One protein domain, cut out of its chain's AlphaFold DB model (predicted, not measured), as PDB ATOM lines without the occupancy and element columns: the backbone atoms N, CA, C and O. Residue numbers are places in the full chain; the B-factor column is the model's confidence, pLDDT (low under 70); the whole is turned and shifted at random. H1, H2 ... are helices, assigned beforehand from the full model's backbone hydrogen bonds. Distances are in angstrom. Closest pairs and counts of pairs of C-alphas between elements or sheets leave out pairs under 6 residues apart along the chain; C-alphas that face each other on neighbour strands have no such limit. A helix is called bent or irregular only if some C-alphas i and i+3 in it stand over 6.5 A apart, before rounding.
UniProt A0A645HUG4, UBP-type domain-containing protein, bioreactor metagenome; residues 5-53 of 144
ATOM      1  N   ARG A   5      18.145   3.336 -44.880       87.81
ATOM      2  CA  ARG A   5      17.233   2.830 -45.907       87.81
ATOM      3  C   ARG A   5      17.818   1.623 -46.636       87.81
ATOM      4  O   ARG A   5      17.117   0.648 -46.885       87.81
ATOM      5  N   GLU A   6      19.088   1.692 -47.009       90.88
ATOM      6  CA  GLU A   6      19.810   0.603 -47.656       90.88
ATOM      7  C   GLU A   6      19.899  -0.604 -46.717       90.88
ATOM      8  O   GLU A   6      19.653  -1.734 -47.140       90.88
ATOM      9  N   ARG A   7      20.168  -0.367 -45.427       91.50
ATOM     10  CA  ARG A   7      20.202  -1.412 -44.400       91.50
ATOM     11  C   ARG A   7      18.852  -2.108 -44.240       91.50
ATOM     12  O   ARG A   7      18.823  -3.336 -44.203       91.50
ATOM     13  N   GLU A   8      17.760  -1.349 -44.162       92.88
ATOM     14  CA  GLU A   8      16.398  -1.894 -44.056       92.88
ATOM     15  C   GLU A   8      16.088  -2.852 -45.213       92.88
ATOM     16  O   GLU A   8      15.664  -3.980 -44.976       92.88
ATOM     17  N   VAL A   9      16.427  -2.480 -46.452       92.75
ATOM     18  CA  VAL A   9      16.216  -3.343 -47.627       92.75
ATOM     19  C   VAL A   9      16.992  -4.664 -47.528       92.75
ATOM     20  O   VAL A   9      16.480  -5.718 -47.909       92.75
ATOM     21  N   ILE A  10      18.227  -4.640 -47.021       93.88
ATOM     22  CA  ILE A  10      19.033  -5.861 -46.859       93.88
ATOM     23  C   ILE A  10      18.497  -6.746 -45.725       93.88
ATOM     24  O   ILE A  10      18.558  -7.975 -45.827       93.88
ATOM     25  N   LEU A  11      17.952  -6.146 -44.665       89.81
ATOM     26  CA  LEU A  11      17.296  -6.878 -43.581       89.81
ATOM     27  C   LEU A  11      16.000  -7.543 -44.055       89.81
ATOM     28  O   LEU A  11      15.810  -8.724 -43.776       89.81
ATOM     29  N   ASP A  12      15.191  -6.868 -44.870       93.06
ATOM     30  CA  ASP A  12      13.992  -7.468 -45.467       93.06
ATOM     31  C   ASP A  12      14.348  -8.672 -46.358       93.06
ATOM     32  O   ASP A  12      13.744  -9.740 -46.261       93.06
ATOM     33  N   ILE A  13      15.393  -8.556 -47.189       91.69
ATOM     34  CA  ILE A  13      15.884  -9.666 -48.031       91.69
ATOM     35  C   ILE A  13      16.324 -10.868 -47.183       91.69
ATOM     36  O   ILE A  13      16.117 -12.021 -47.585       91.69
ATOM     37  N   ARG A  14      16.943 -10.606 -46.026       89.75
ATOM     38  CA  ARG A  14      17.352 -11.633 -45.063       89.75
ATOM     39  C   ARG A  14      16.143 -12.317 -44.439       89.75
ATOM     40  O   ARG A  14      16.113 -13.546 -44.400       89.75
ATOM     41  N   ASP A  15      15.171 -11.540 -43.979       92.00
ATOM     42  CA  ASP A  15      13.983 -12.045 -43.291       92.00
ATOM     43  C   ASP A  15      13.071 -12.838 -44.241       92.00
ATOM     44  O   ASP A  15      12.494 -13.856 -43.854       92.00
ATOM     45  N   GLU A  16      13.019 -12.449 -45.517       94.00
ATOM     46  CA  GLU A  16      12.323 -13.183 -46.580       94.00
ATOM     47  C   GLU A  16      13.111 -14.404 -47.102       94.00
ATOM     48  O   GLU A  16      12.596 -15.171 -47.918       94.00
ATOM     49  N   GLY A  17      14.361 -14.603 -46.662       91.44
ATOM     50  CA  GLY A  17      15.210 -15.723 -47.082       91.44
ATOM     51  C   GLY A  17      15.573 -15.704 -48.571       91.44
ATOM     52  O   GLY A  17      15.759 -16.755 -49.185       91.44
ATOM     53  N   ARG A  18      15.640 -14.515 -49.181       90.94
ATOM     54  CA  ARG A  18      15.778 -14.337 -50.639       90.94
ATOM     55  C   ARG A  18      17.220 -14.313 -51.145       90.94
ATOM     56  O   ARG A  18      17.425 -14.250 -52.357       90.94
ATOM     57  N   ALA A  19      18.204 -14.356 -50.251       91.25
ATOM     58  CA  ALA A  19      19.625 -14.351 -50.589       91.25
ATOM     59  C   ALA A  19      20.444 -15.238 -49.639       91.25
ATOM     60  O   ALA A  19      20.007 -15.574 -48.539       91.25
ATOM     61  N   ASP A  20      21.648 -15.610 -50.080       93.75
ATOM     62  CA  ASP A  20      22.593 -16.381 -49.272       93.75
ATOM     63  C   ASP A  20      23.071 -15.577 -48.052       93.75
ATOM     64  O   ASP A  20      23.356 -14.379 -48.139       93.75
ATOM     65  N   GLN A  21      23.200 -16.251 -46.909       88.12
ATOM     66  CA  GLN A  21      23.581 -15.614 -45.648       88.12
ATOM     67  C   GLN A  21      24.985 -14.987 -45.691       88.12
ATOM     68  O   GLN A  21      25.223 -13.973 -45.028       88.12
ATOM     69  N   THR A  22      25.902 -15.555 -46.472       92.00
ATOM     70  CA  THR A  22      27.261 -15.034 -46.674       92.00
ATOM     71  C   THR A  22      27.216 -13.720 -47.440       92.00
ATOM     72  O   THR A  22      27.843 -12.749 -47.026       92.00
ATOM     73  N   VAL A  23      26.403 -13.665 -48.499       93.25
ATOM     74  CA  VAL A  23      26.207 -12.462 -49.322       93.25
ATOM     75  C   VAL A  23      25.567 -11.346 -48.497       93.25
ATOM     76  O   VAL A  23      26.041 -10.215 -48.517       93.25
ATOM     77  N   ILE A  24      24.537 -11.664 -47.707       92.19
ATOM     78  CA  ILE A  24      23.899 -10.699 -46.797       92.19
ATOM     79  C   ILE A  24      24.923 -10.137 -45.804       92.19
ATOM     80  O   ILE A  24      24.977  -8.929 -45.585       92.19
ATOM     81  N   SER A  25      25.749 -11.001 -45.206       90.56
ATOM     82  CA  SER A  25      26.751 -10.570 -44.229       90.56
ATOM     83  C   SER A  25      27.836  -9.694 -44.853       90.56
ATOM     84  O   SER A  25      28.283  -8.749 -44.210       90.56
ATOM     85  N   GLU A  26      28.270  -9.996 -46.076       94.81
ATOM     86  CA  GLU A  26      29.247  -9.185 -46.804       94.81
ATOM     87  C   GLU A  26      28.700  -7.784 -47.087       94.81
ATOM     88  O   GLU A  26      29.354  -6.794 -46.771       94.81
ATOM     89  N   VAL A  27      27.467  -7.696 -47.593       94.06
ATOM     90  CA  VAL A  27      26.821  -6.412 -47.894       94.06
ATOM     91  C   VAL A  27      26.607  -5.585 -46.628       94.06
ATOM     92  O   VAL A  27      26.940  -4.403 -46.616       94.06
ATOM     93  N   LEU A  28      26.114  -6.190 -45.541       92.00
ATOM     94  CA  LEU A  28      25.938  -5.481 -44.269       92.00
ATOM     95  C   LEU A  28      27.267  -4.939 -43.722       92.00
ATOM     96  O   LEU A  28      27.303  -3.806 -43.255       92.00
ATOM     97  N   ASN A  29      28.362  -5.697 -43.842       94.25
ATOM     98  CA  ASN A  29      29.686  -5.232 -43.424       94.25
ATOM     99  C   ASN A  29      30.167  -4.029 -44.247       94.25
ATOM    100  O   ASN A  29      30.785  -3.119 -43.700       94.25
ATOM    101  N   VAL A  30      29.906  -4.022 -45.558       93.50
ATOM    102  CA  VAL A  30      30.242  -2.882 -46.423       93.50
ATOM    103  C   VAL A  30      29.430  -1.653 -46.019       93.50
ATOM    104  O   VAL A  30      30.019  -0.596 -45.802       93.50
ATOM    105  N   LEU A  31      28.117  -1.802 -45.830       92.62
ATOM    106  CA  LEU A  31      27.244  -0.705 -45.400       92.62
ATOM    107  C   LEU A  31      27.656  -0.147 -44.028       92.62
ATOM    108  O   LEU A  31      27.737   1.066 -43.860       92.62
ATOM    109  N   ASP A  32      28.007  -1.011 -43.068       90.69
ATOM    110  CA  ASP A  32      28.504  -0.589 -41.750       90.69
ATOM    111  C   ASP A  32      29.814   0.218 -41.862       90.69
ATOM    112  O   ASP A  32      30.011   1.208 -41.149       90.69
ATOM    113  N   LEU A  33      30.723  -0.169 -42.766       93.62
ATOM    114  CA  LEU A  33      31.953   0.588 -43.023       93.62
ATOM    115  C   LEU A  33      31.664   1.952 -43.660       93.62
ATOM    116  O   LEU A  33      32.283   2.948 -43.273       93.62
ATOM    117  N   GLU A  34      30.739   2.014 -44.615       94.06
ATOM    118  CA  GLU A  34      30.337   3.257 -45.275       94.06
ATOM    119  C   GLU A  34      29.654   4.226 -44.304       94.06
ATOM    120  O   GLU A  34      29.979   5.418 -44.301       94.06
ATOM    121  N   ASP A  35      28.792   3.726 -43.419       92.06
ATOM    122  CA  ASP A  35      28.157   4.517 -42.366       92.06
ATOM    123  C   ASP A  35      29.198   5.112 -41.406       92.06
ATOM    124  O   ASP A  35      29.171   6.311 -41.113       92.06
ATOM    125  N   VAL A  36      30.177   4.314 -40.961       91.69
ATOM    126  CA  VAL A  36      31.260   4.794 -40.084       91.69
ATOM    127  C   VAL A  36      32.126   5.845 -40.783       91.69
ATOM    128  O   VAL A  36      32.510   6.844 -40.168       91.69
ATOM    129  N   MET A  37      32.459   5.640 -42.058       91.88
ATOM    130  CA  MET A  37      33.256   6.596 -42.834       91.88
ATOM    131  C   MET A  37      32.493   7.901 -43.058       91.88
ATOM    132  O   MET A  37      33.063   8.980 -42.882       91.88
ATOM    133  N   THR A  38      31.203   7.808 -43.368       89.50
ATOM    134  CA  THR A  38      30.322   8.966 -43.524       89.50
ATOM    135  C   THR A  38      30.210   9.737 -42.213       89.50
ATOM    136  O   THR A  38      30.425  10.948 -42.209       89.50
ATOM    137  N   GLN A  39      29.999   9.050 -41.086       88.25
ATOM    138  CA  GLN A  39      29.935   9.689 -39.770       88.25
ATOM    139  C   GLN A  39      31.234  10.428 -39.437       88.25
ATOM    140  O   GLN A  39      31.199  11.591 -39.050       88.25
ATOM    141  N   ARG A  40      32.400   9.815 -39.678       88.94
ATOM    142  CA  ARG A  40      33.700  10.475 -39.456       88.94
ATOM    143  C   ARG A  40      33.892  11.722 -40.313       88.94
ATOM    144  O   ARG A  40      34.531  12.676 -39.867       88.94
ATOM    145  N   LEU A  41      33.402  11.711 -41.552       88.88
ATOM    146  CA  LEU A  41      33.463  12.876 -42.432       88.88
ATOM    147  C   LEU A  41      32.537  13.991 -41.944       88.88
ATOM    148  O   LEU A  41      32.956  15.148 -41.963       88.88
ATOM    149  N   VAL A  42      31.336  13.649 -41.469       88.69
ATOM    150  CA  VAL A  42      30.408  14.598 -40.837       88.69
ATOM    151  C   VAL A  42      31.035  15.193 -39.578       88.69
ATOM    152  O   VAL A  42      31.188  16.408 -39.514       88.69
ATOM    153  N   ASP A  43      31.522  14.366 -38.650       90.25
ATOM    154  CA  ASP A  43      32.144  14.818 -37.398       90.25
ATOM    155  C   ASP A  43      33.353  15.733 -37.659       90.25
ATOM    156  O   ASP A  43      33.536  16.768 -37.015       90.25
ATOM    157  N   ARG A  44      34.192  15.381 -38.642       87.62
ATOM    158  CA  ARG A  44      35.322  16.218 -39.063       87.62
ATOM    159  C   ARG A  44      34.845  17.516 -39.710       87.62
ATOM    160  O   ARG A  44      35.456  18.557 -39.480       87.62
ATOM    161  N   GLY A  45      33.796  17.456 -40.523       86.38
ATOM    162  CA  GLY A  45      33.158  18.617 -41.133       86.38
ATOM    163  C   GLY A  45      32.609  19.576 -40.084       86.38
ATOM    164  O   GLY A  45      32.848  20.776 -40.187       86.38
ATOM    165  N   ASP A  46      31.972  19.056 -39.040       85.00
ATOM    166  CA  ASP A  46      31.445  19.831 -37.919       85.00
ATOM    167  C   ASP A  46      32.560  20.409 -37.048       85.00
ATOM    168  O   ASP A  46      32.495  21.578 -36.675       85.00
ATOM    169  N   ALA A  47      33.636  19.660 -36.796       80.00
ATOM    170  CA  ALA A  47      34.813  20.179 -36.101       80.00
ATOM    171  C   ALA A  47      35.491  21.311 -36.890       80.00
ATOM    172  O   ALA A  47      35.854  22.341 -36.323       80.00
ATOM    173  N   VAL A  48      35.628  21.151 -38.211       81.94
ATOM    174  CA  VAL A  48      36.149  22.196 -39.102       81.94
ATOM    175  C   VAL A  48      35.197  23.385 -39.144       81.94
ATOM    176  O   VAL A  48      35.652  24.518 -39.038       81.94
ATOM    177  N   ARG A  49      33.885  23.158 -39.242       74.44
ATOM    178  CA  ARG A  49      32.866  24.212 -39.211       74.44
ATOM    179  C   ARG A  49      32.900  24.967 -37.888       74.44
ATOM    180  O   ARG A  49      32.860  26.184 -37.920       74.44
ATOM    181  N   GLY A  50      33.027  24.279 -36.756       71.69
ATOM    182  CA  GLY A  50      33.164  24.884 -35.432       71.69
ATOM    183  C   GLY A  50      34.462  25.678 -35.281       71.69
ATOM    184  O   GLY A  50      34.447  26.780 -34.746       71.69
ATOM    185  N   ALA A  51      35.575  25.178 -35.821       71.38
ATOM    186  CA  ALA A  51      36.845  25.905 -35.844       71.38
ATOM    187  C   ALA A  51      36.832  27.112 -36.803       71.38
ATOM    188  O   ALA A  51      37.499  28.111 -36.547       71.38
ATOM    189  N   LEU A  52      36.071  27.031 -37.900       64.00
ATOM    190  CA  LEU A  52      35.850  28.119 -38.856       64.00
ATOM    191  C   LEU A  52      34.704  29.053 -38.441       64.00
ATOM    192  O   LEU A  52      34.567  30.126 -39.027       64.00
ATOM    193  N   ALA A  53      33.913  28.703 -37.423       58.41
ATOM    194  CA  ALA A  53      32.844  29.527 -36.862       58.41
ATOM    195  C   ALA A  53      33.396  30.691 -36.022       58.41
ATOM    196  O   ALA A  53      32.829  31.062 -34.998       58.41
TER     197      ALA A  53
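AT A GLANCE: This is residues 5 to 53 of the 144 residues of the protein "UBP-type domain-containing protein" of bioreactor metagenome (UniProt A0A645HUG4). Picture a lopsided helical hairpin, shaped like a J: the short helix H1 folds back beside the first part of the long helix H2, and the rest of H2, residues 33 to 53, sticks out free as a long arm. H2 makes the longest axis, and a tight turn joins the two helices at one end. The printed part has 49 residues, with two named helices in the order H1, H2 and no named strand; its class is all helix. It is extended, with a radius of gyration of the C-alphas of 15.8 A, and its C-alphas span 50 by 16 by 8 A.

IN THESE COORDINATES: Find C-alpha 5 at (17.233, 2.830, -45.907), where H1, residues 5 to 15, begins; it runs to C-alpha 15 at (13.983, -12.045, -43.291), 15.4 A away. Read on to C-alpha 21 at (23.581, -15.614, -45.648), where H2, residues 21 to 53, begins. From there H2 runs 46.9 A to C-alpha 53 at (32.844, 29.527, -36.862), and it is not bent.

HOW THE PARTS SIT: Look first at Arg 14 and Ile 24, whose C-alphas, 6.8 A apart, are the closest of the two helices. H1 and H2 touch here, with 8 pairs of C-alphas within 8 A, and H2 does so with residues 21 to 31 alone. Their lines stand at a shallow tilt of 19 degrees and they run opposite ways, a helical hairpin. In H1 and H2 every O i to N i+4 pair is within hydrogen-bond range.

THE WHOLE: The outline is a rod, and the two C-alphas farthest apart are those of Gly 17 and Ala 53, at 49.6 A. The printed part has no cut, and the link from H1 to H2 is tight, with 5 residues. In the B-factor column you will find a mean pLDDT of the printed part of 88.5, with residues 52 to 53 under 70.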